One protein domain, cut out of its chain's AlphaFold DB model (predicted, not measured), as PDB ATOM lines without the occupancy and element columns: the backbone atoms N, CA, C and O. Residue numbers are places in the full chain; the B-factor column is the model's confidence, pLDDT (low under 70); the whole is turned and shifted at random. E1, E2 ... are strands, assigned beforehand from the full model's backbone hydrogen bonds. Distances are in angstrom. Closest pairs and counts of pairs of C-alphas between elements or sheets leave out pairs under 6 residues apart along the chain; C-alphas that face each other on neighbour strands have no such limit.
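This is residues 455 to 521 of the 541 residues of an uncharacterized protein of Phytophthora kernoviae (UniProt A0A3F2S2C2). Look for little regular structure: two small pairs of strands, parallel E1 with E4 and antiparallel E2 with E3, sit apart and are joined by two long loops, residues 461 to 477 and 490 to 508, while residues 516 to 521 stick out as a tail. The printed part has 67 residues, with no named helix and four strands, E1 to E4 in order; the class is all strand, though strands hold only 12 residues. The whole is loose, radius of gyration of the C-alphas 13.6 A, spanning 35 by 27 by 15 A.

Find E1, residues 458 to 460, parallel to E4, residues 509 to 511, at 44 degrees; C-alphas 459 and 510 face each other at 4.6 A, and N 460 and O 510 are 2.8 A apart, within hydrogen-bond range. E2, residues 478 to 480, and E3, residues 487 to 489, form an antiparallel hairpin at 137 degrees; N 479 and O 488 are within range at 2.8 A. E1 and E2 are apart, and so are E3 and E4.

Start E1 at C-alpha 458, (211.391, 208.482, 184.468); it runs 6.9 A. E2 spans 7.1 A, E3 7.2 A, and E4 6.7 A, ending at C-alpha 511, (216.823, 201.950, 184.388).

The C-alphas farthest apart, Gly 476 and Val 521, are 39.4 A apart. The printed part has no cut. The links E1 to E2 and E3 to E4 are long. Residues 518 to 520 have pLDDT under 70.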
ATOM      1  N   MET A 455     206.595 214.988 183.991       76.75
ATOM      2  CA  MET A 455     207.907 214.431 183.683       76.75
ATOM      3  C   MET A 455     207.880 213.745 182.324       76.75
ATOM      4  O   MET A 455     207.046 212.885 182.049       76.75
ATOM      5  N   HIS A 456     208.845 214.105 181.486       77.81
ATOM      6  CA  HIS A 456     209.012 213.545 180.147       77.81
ATOM      7  C   HIS A 456     209.605 212.135 180.167       77.81
ATOM      8  O   HIS A 456     209.351 211.332 179.271       77.81
ATOM      9  N   GLN A 457     210.451 211.857 181.159       80.44
ATOM     10  CA  GLN A 457     211.185 210.607 181.305       80.44
ATOM     11  C   GLN A 457     211.320 210.279 182.788       80.44
ATOM     12  O   GLN A 457     211.541 211.172 183.604       80.44
ATOM     13  N   PHE A 458     211.219 208.998 183.117       80.88
ATOM     14  CA  PHE A 458     211.391 208.482 184.468       80.88
ATOM     15  C   PHE A 458     212.562 207.510 184.462       80.88
ATOM     16  O   PHE A 458     212.645 206.685 183.556       80.88
ATOM     17  N   PHE A 459     213.433 207.597 185.465       83.31
ATOM     18  CA  PHE A 459     214.561 206.687 185.636       83.31
ATOM     19  C   PHE A 459     214.572 206.134 187.066       83.31
ATOM     20  O   PHE A 459     214.505 206.908 188.019       83.31
ATOM     21  N   ASP A 460     214.674 204.814 187.218       80.69
ATOM     22  CA  ASP A 460     214.940 204.134 188.489       80.69
ATOM     23  C   ASP A 460     216.415 203.718 188.540       80.69
ATOM     24  O   ASP A 460     216.779 202.601 188.174       80.69
ATOM     25  N   ILE A 461     217.270 204.656 188.949       84.81
ATOM     26  CA  ILE A 461     218.722 204.462 189.033       84.81
ATOM     27  C   ILE A 461     219.074 203.866 190.399       84.81
ATOM     28  O   ILE A 461     218.662 204.392 191.436       84.81
ATOM     29  N   LYS A 462     219.844 202.774 190.409       82.44
ATOM     30  CA  LYS A 462     220.278 202.071 191.632       82.44
ATOM     31  C   LYS A 462     221.796 201.958 191.772       82.44
ATOM     32  O   LYS A 462     222.259 201.547 192.830       82.44
ATOM     33  N   GLY A 463     222.563 202.282 190.731       78.81
ATOM     34  CA  GLY A 463     224.019 202.126 190.709       78.81
ATOM     35  C   GLY A 463     224.469 200.665 190.638       78.81
ATOM     36  O   GLY A 463     225.521 200.318 191.166       78.81
ATOM     37  N   SER A 464     223.667 199.792 190.020       78.12
ATOM     38  CA  SER A 464     223.983 198.364 189.848       78.12
ATOM     39  C   SER A 464     224.002 197.983 188.366       78.12
ATOM     40  O   SER A 464     223.522 198.740 187.534       78.12
ATOM     41  N   TRP A 465     224.546 196.814 188.019       74.88
ATOM     42  CA  TRP A 465     224.593 196.331 186.626       74.88
ATOM     43  C   TRP A 465     223.588 195.204 186.341       74.88
ATOM     44  O   TRP A 465     223.332 194.863 185.188       74.88
ATOM     45  N   VAL A 466     223.010 194.614 187.391       74.88
ATOM     46  CA  VAL A 466     222.152 193.425 187.303       74.88
ATOM     47  C   VAL A 466     220.687 193.839 187.166       74.88
ATOM     48  O   VAL A 466     220.155 194.550 188.019       74.88
ATOM     49  N   ASP A 467     220.025 193.376 186.102       74.69
ATOM     50  CA  ASP A 467     218.615 193.670 185.789       74.69
ATOM     51  C   ASP A 467     218.287 195.181 185.714       74.69
ATOM     52  O   ASP A 467     217.294 195.682 186.255       74.69
ATOM     53  N   ARG A 468     219.161 195.935 185.034       85.19
ATOM     54  CA  ARG A 468     219.052 197.394 184.867       85.19
ATOM     55  C   ARG A 468     218.732 197.861 183.446       85.19
ATOM     56  O   ARG A 468     219.105 198.966 183.076       85.19
ATOM     57  N   ASN A 469     218.020 197.047 182.670       83.69
ATOM     58  CA  ASN A 469     217.378 197.488 181.427       83.69
ATOM     59  C   ASN A 469     215.861 197.558 181.634       83.69
ATOM     60  O   ASN A 469     215.285 196.697 182.314       83.69
ATOM     61  N   ALA A 470     215.209 198.567 181.063       81.00
ATOM     62  CA  ALA A 470     213.759 198.601 180.960       81.00
ATOM     63  C   ALA A 470     213.263 197.460 180.064       81.00
ATOM     64  O   ALA A 470     213.895 197.096 179.069       81.00
ATOM     65  N   SER A 471     212.109 196.890 180.408       79.50
ATOM     66  CA  SER A 471     211.527 195.818 179.607       79.50
ATOM     67  C   SER A 471     211.139 196.348 178.221       79.50
ATOM     68  O   SER A 471     210.422 197.352 178.141       79.50
ATOM     69  N   PRO A 472     211.555 195.685 177.127       80.50
ATOM     70  CA  PRO A 472     211.181 196.109 175.787       80.50
ATOM     71  C   PRO A 472     209.665 196.004 175.610       80.50
ATOM     72  O   PRO A 472     209.025 195.045 176.050       80.50
ATOM     73  N   ILE A 473     209.077 197.004 174.954       78.19
ATOM     74  CA  ILE A 473     207.650 197.017 174.634       78.19
ATOM     75  C   ILE A 473     207.485 196.444 173.222       78.19
ATOM     76  O   ILE A 473     208.004 197.035 172.277       78.19
ATOM     77  N   PRO A 474     206.787 195.308 173.043       81.94
ATOM     78  CA  PRO A 474     206.526 194.777 171.712       81.94
ATOM     79  C   PRO A 474     205.562 195.693 170.929       81.94
ATOM     80  O   PRO A 474     204.646 196.260 171.537       81.94
ATOM     81  N   PRO A 475     205.722 195.827 169.595       83.56
ATOM     82  CA  PRO A 475     204.778 196.560 168.749       83.56
ATOM     83  C   PRO A 475     203.338 196.042 168.894       83.56
ATOM     84  O   PRO A 475     203.120 194.845 169.078       83.56
ATOM     85  N   GLY A 476     202.357 196.944 168.828       77.12
ATOM     86  CA  GLY A 476     200.926 196.641 168.957       77.12
ATOM     87  C   GLY A 476     200.415 196.512 170.397       77.12
ATOM     88  O   GLY A 476     199.209 196.426 170.615       77.12
ATOM     89  N   LYS A 477     201.293 196.535 171.410       75.31
ATOM     90  CA  LYS A 477     200.876 196.485 172.819       75.31
ATOM     91  C   LYS A 477     200.185 197.786 173.231       75.31
ATOM     92  O   LYS A 477     200.767 198.858 173.077       75.31
ATOM     93  N   THR A 478     198.994 197.694 173.822       75.94
ATOM     94  CA  THR A 478     198.319 198.854 174.419       75.94
ATOM     95  C   THR A 478     199.093 199.344 175.638       75.94
ATOM     96  O   THR A 478     199.334 198.594 176.587       75.94
ATOM     97  N   VAL A 479     199.493 200.608 175.607       75.12
ATOM     98  CA  VAL A 479     200.293 201.273 176.635       75.12
ATOM     99  C   VAL A 479     199.741 202.669 176.903       75.12
ATOM    100  O   VAL A 479     199.007 203.229 176.093       75.12
ATOM    101  N   ILE A 480     200.081 203.239 178.056       78.06
ATOM    102  CA  ILE A 480     199.665 204.593 178.427       78.06
ATOM    103  C   ILE A 480     200.684 205.605 177.907       78.06
ATOM    104  O   ILE A 480     201.894 205.400 178.024       78.06
ATOM    105  N   CYS A 481     200.200 206.705 177.339       78.56
ATOM    106  CA  CYS A 481     201.039 207.796 176.865       78.56
ATOM    107  C   CYS A 481     201.577 208.653 178.019       78.56
ATOM    108  O   CYS A 481     200.805 209.095 178.866       78.56
ATOM    109  N   THR A 482     202.877 208.971 178.007       80.75
ATOM    110  CA  THR A 482     203.524 209.831 179.020       80.75
ATOM    111  C   THR A 482     202.914 211.229 179.103       80.75
ATOM    112  O   THR A 482     202.860 211.812 180.179       80.75
ATOM    113  N   TYR A 483     202.458 211.769 177.971       80.69
ATOM    114  CA  TYR A 483     202.035 213.165 177.858       80.69
ATOM    115  C   TYR A 483     200.549 213.363 178.153       80.69
ATOM    116  O   TYR A 483     200.183 214.217 178.951       80.69
ATOM    117  N   CYS A 484     199.682 212.580 177.504       78.50
ATOM    118  CA  CYS A 484     198.232 212.752 177.615       78.50
ATOM    119  C   CYS A 484     197.550 211.741 178.539       78.50
ATOM    120  O   CYS A 484     196.354 211.859 178.765       78.50
ATOM    121  N   SER A 485     198.278 210.741 179.047       74.12
ATOM    122  CA  SER A 485     197.737 209.641 179.864       74.12
ATOM    123  C   SER A 485     196.655 208.780 179.191       74.12
ATOM    124  O   SER A 485     196.089 207.903 179.839       74.12
ATOM    125  N   ASN A 486     196.402 208.954 177.889       75.06
ATOM    126  CA  ASN A 486     195.508 208.078 177.130       75.06
ATOM    127  C   ASN A 486     196.212 206.767 176.762       75.06
ATOM    128  O   ASN A 486     197.425 206.742 176.522       75.06
ATOM    129  N   ALA A 487     195.429 205.692 176.677       76.88
ATOM    130  CA  ALA A 487     195.874 204.423 176.123       76.88
ATOM    131  C   ALA A 487     196.035 204.524 174.598       76.88
ATOM    132  O   ALA A 487     195.199 205.128 173.932       76.88
ATOM    133  N   PHE A 488     197.101 203.932 174.062       82.06
ATOM    134  CA  PHE A 488     197.386 203.854 172.626       82.06
ATOM    135  C   PHE A 488     198.156 202.564 172.311       82.06
ATOM    136  O   PHE A 488     198.743 201.954 173.210       82.06
ATOM    137  N   GLN A 489     198.178 202.135 171.050       83.75
ATOM    138  CA  GLN A 489     198.980 200.975 170.641       83.75
ATOM    139  C   GLN A 489     200.431 201.378 170.364       83.75
ATOM    140  O   GLN A 489     200.704 202.267 169.562       83.75
ATOM    141  N   PHE A 490     201.394 200.712 171.004       82.69
ATOM    142  CA  PHE A 490     202.807 201.023 170.812       82.69
ATOM    143  C   PHE A 490     203.244 200.775 169.360       82.69
ATOM    144  O   PHE A 490     203.094 199.670 168.840       82.69
ATOM    145  N   GLY A 491     203.801 201.806 168.720       82.38
ATOM    146  CA  GLY A 491     204.135 201.797 167.294       82.38
ATOM    147  C   GLY A 491     203.024 202.325 166.378       82.38
ATOM    148  O   GLY A 491     203.232 202.356 165.168       82.38
ATOM    149  N   SER A 492     201.878 202.760 166.920       84.62
ATOM    150  CA  SER A 492     200.855 203.460 166.138       84.62
ATOM    151  C   SER A 492     201.347 204.837 165.673       84.62
ATOM    152  O   SER A 492     202.217 205.460 166.284       84.62
ATOM    153  N   THR A 493     200.761 205.322 164.579       84.75
ATOM    154  CA  THR A 493     200.967 206.678 164.044       84.75
ATOM    155  C   THR A 493     199.944 207.678 164.590       84.75
ATOM    156  O   THR A 493     199.787 208.768 164.041       84.75
ATOM    157  N   GLU A 494     199.236 207.320 165.665       86.12
ATOM    158  CA  GLU A 494     198.260 208.200 166.300       86.12
ATOM    159  C   GLU A 494     198.947 209.465 166.825       86.12
ATOM    160  O   GLU A 494     200.018 209.424 167.451       86.12
ATOM    161  N   SER A 495     198.315 210.609 166.572       88.81
ATOM    162  CA  SER A 495     198.855 211.898 166.968       88.81
ATOM    163  C   SER A 495     198.461 212.246 168.403       88.81
ATOM    164  O   SER A 495     197.319 212.107 168.834       88.81
ATOM    165  N   CYS A 496     199.433 212.741 169.163       85.50
ATOM    166  CA  CYS A 496     199.249 213.216 170.521       85.50
ATOM    167  C   CYS A 496     199.483 214.727 170.566       85.50
ATOM    168  O   CYS A 496     200.626 215.181 170.519       85.50
ATOM    169  N   LYS A 497     198.406 215.504 170.745       87.81
ATOM    170  CA  LYS A 497     198.454 216.977 170.859       87.81
ATOM    171  C   LYS A 497     199.374 217.480 171.983       87.81
ATOM    172  O   LYS A 497     199.884 218.591 171.911       87.81
ATOM    173  N   TYR A 498     199.566 216.669 173.021       82.56
ATOM    174  CA  TYR A 498     200.374 217.006 174.195       82.56
ATOM    175  C   TYR A 498     201.841 216.570 174.067       82.56
ATOM    176  O   TYR A 498     202.658 216.927 174.910       82.56
ATOM    177  N   SER A 499     202.181 215.772 173.049       84.44
ATOM    178  CA  SER A 499     203.544 215.290 172.827       84.44
ATOM    179  C   SER A 499     204.375 216.324 172.082       84.44
ATOM    180  O   SER A 499     203.939 216.868 171.071       84.44
ATOM    181  N   ILE A 500     205.624 216.514 172.515       81.94
ATOM    182  CA  ILE A 500     206.588 217.422 171.869       81.94
ATOM    183  C   ILE A 500     206.809 217.049 170.393       81.94
ATOM    184  O   ILE A 500     207.031 217.916 169.555       81.94
ATOM    185  N   ARG A 501     206.749 215.752 170.066       83.12
ATOM    186  CA  ARG A 501     206.964 215.235 168.702       83.12
ATOM    187  C   ARG A 501     205.661 214.965 167.948       83.12
ATOM    188  O   ARG A 501     205.700 214.319 166.910       83.12
ATOM    189  N   GLY A 502     204.518 215.372 168.498       85.00
ATOM    190  CA  GLY A 502     203.203 215.158 167.891       85.00
ATOM    191  C   GLY A 502     202.692 213.715 167.910       85.00
ATOM    192  O   GLY A 502     201.546 213.503 167.539       85.00
ATOM    193  N   ASN A 503     203.474 212.742 168.394       88.31
ATOM    194  CA  ASN A 503     203.108 211.319 168.435       88.31
ATOM    195  C   ASN A 503     203.058 210.798 169.874       88.31
ATOM    196  O   ASN A 503     203.813 211.259 170.741       88.31
ATOM    197  N   HIS A 504     202.204 209.810 170.136       85.69
ATOM    198  CA  HIS A 504     202.163 209.150 171.440       85.69
ATOM    199  C   HIS A 504     203.517 208.512 171.799       85.69
ATOM    200  O   HIS A 504     204.208 207.937 170.962       85.69
ATOM    201  N   THR A 505     203.924 208.640 173.064       86.25
ATOM    202  CA  THR A 505     205.168 208.058 173.595       86.25
ATOM    203  C   THR A 505     204.823 207.204 174.807       86.25
ATOM    204  O   THR A 505     204.085 207.690 175.668       86.25
ATOM    205  N   PRO A 506     205.317 205.958 174.903       83.50
ATOM    206  CA  PRO A 506     204.968 205.083 176.011       83.50
ATOM    207  C   PRO A 506     205.532 205.617 177.329       83.50
ATOM    208  O   PRO A 506     206.690 206.031 177.405       83.50
ATOM    209  N   HIS A 507     204.721 205.543 178.380       78.81
ATOM    210  CA  HIS A 507     205.165 205.807 179.739       78.81
ATOM    211  C   HIS A 507     205.992 204.628 180.255       78.81
ATOM    212  O   HIS A 507     205.448 203.599 180.659       78.81
ATOM    213  N   VAL A 508     207.316 204.790 180.263       81.50
ATOM    214  CA  VAL A 508     208.279 203.772 180.707       81.50
ATOM    215  C   VAL A 508     209.159 204.339 181.809       81.50
ATOM    216  O   VAL A 508     209.649 205.464 181.702       81.50
ATOM    217  N   VAL A 509     209.365 203.545 182.861       81.44
ATOM    218  CA  VAL A 509     210.420 203.796 183.845       81.44
ATOM    219  C   VAL A 509     211.686 203.128 183.323       81.44
ATOM    220  O   VAL A 509     211.775 201.903 183.265       81.44
ATOM    221  N   LEU A 510     212.621 203.954 182.877       86.00
ATOM    222  CA  LEU A 510     213.934 203.554 182.393       86.00
ATOM    223  C   LEU A 510     214.837 203.184 183.579       86.00
ATOM    224  O   LEU A 510     214.573 203.589 184.709       86.00
ATOM    225  N   LYS A 511     215.886 202.402 183.350       87.44
ATOM    226  CA  LYS A 511     216.823 201.950 184.388       87.44
ATOM    227  C   LYS A 511     218.250 202.428 184.082       87.44
ATOM    228  O   LYS A 511     218.463 203.218 183.163       87.44
ATOM    229  N   ASP A 512     219.228 201.987 184.873       86.31
ATOM    230  CA  ASP A 512     220.620 202.447 184.800       86.31
ATOM    231  C   ASP A 512     221.234 202.312 183.396       86.31
ATOM    232  O   ASP A 512     221.846 203.260 182.905       86.31
ATOM    233  N   ASN A 513     221.025 201.184 182.709       85.81
ATOM    234  CA  ASN A 513     221.618 200.957 181.388       85.81
ATOM    235  C   ASN A 513     220.915 201.733 180.268       85.81
ATOM    236  O   ASN A 513     221.504 201.912 179.208       85.81
ATOM    237  N   ASP A 514     219.691 202.217 180.497       85.69
ATOM    238  CA  ASP A 514     218.944 203.042 179.542       85.69
ATOM    239  C   ASP A 514     219.370 204.525 179.607       85.69
ATOM    240  O   ASP A 514     218.994 205.348 178.761       85.69
ATOM    241  N   PHE A 515     220.154 204.903 180.625       84.62
ATOM    242  CA  PHE A 515     220.652 206.262 180.805       84.62
ATOM    243  C   PHE A 515     221.947 206.494 180.009       84.62
ATOM    244  O   PHE A 515     223.056 206.479 180.533       84.62
ATOM    245  N   HIS A 516     221.819 206.769 178.710       79.88
ATOM    246  CA  HIS A 516     222.971 206.982 177.815       79.88
ATOM    247  C   HIS A 516     223.528 208.418 177.791       79.88
ATOM    248  O   HIS A 516     224.335 208.765 176.925       79.88
ATOM    249  N   ARG A 517     223.081 209.301 178.693       76.69
ATOM    250  CA  ARG A 517     223.506 210.710 178.699       76.69
ATOM    251  C   ARG A 517     224.723 210.899 179.597       76.69
ATOM    252  O   ARG A 517     224.711 210.509 180.758       76.69
ATOM    253  N   LYS A 518     225.748 211.588 179.092       69.44
ATOM    254  CA  LYS A 518     226.854 212.066 179.932       69.44
ATOM    255  C   LYS A 518     226.363 213.243 180.770       69.44
ATOM    256  O   LYS A 518     226.052 214.299 180.218       69.44
ATOM    257  N   LEU A 519     226.288 213.064 182.088       67.38
ATOM    258  CA  LEU A 519     226.013 214.160 183.012       67.38
ATOM    259  C   LEU A 519     227.260 215.055 183.059       67.38
ATOM    260  O   LEU A 519     228.319 214.621 183.507       67.38
ATOM    261  N   ARG A 520     227.167 216.286 182.545       69.38
ATOM    262  CA  ARG A 520     228.232 217.279 182.732       69.38
ATOM    263  C   ARG A 520     228.007 217.942 184.079       69.38
ATOM    264  O   ARG A 520     227.051 218.692 184.239       69.38
ATOM    265  N   VAL A 521     228.868 217.624 185.030       74.38
ATOM    266  CA  VAL A 521     228.900 218.275 186.340       74.38
ATOM    267  C   VAL A 521     229.923 219.416 186.262       74.38
ATOM    268  O   VAL A 521     230.941 219.236 185.585       74.38
TER     269      VAL A 521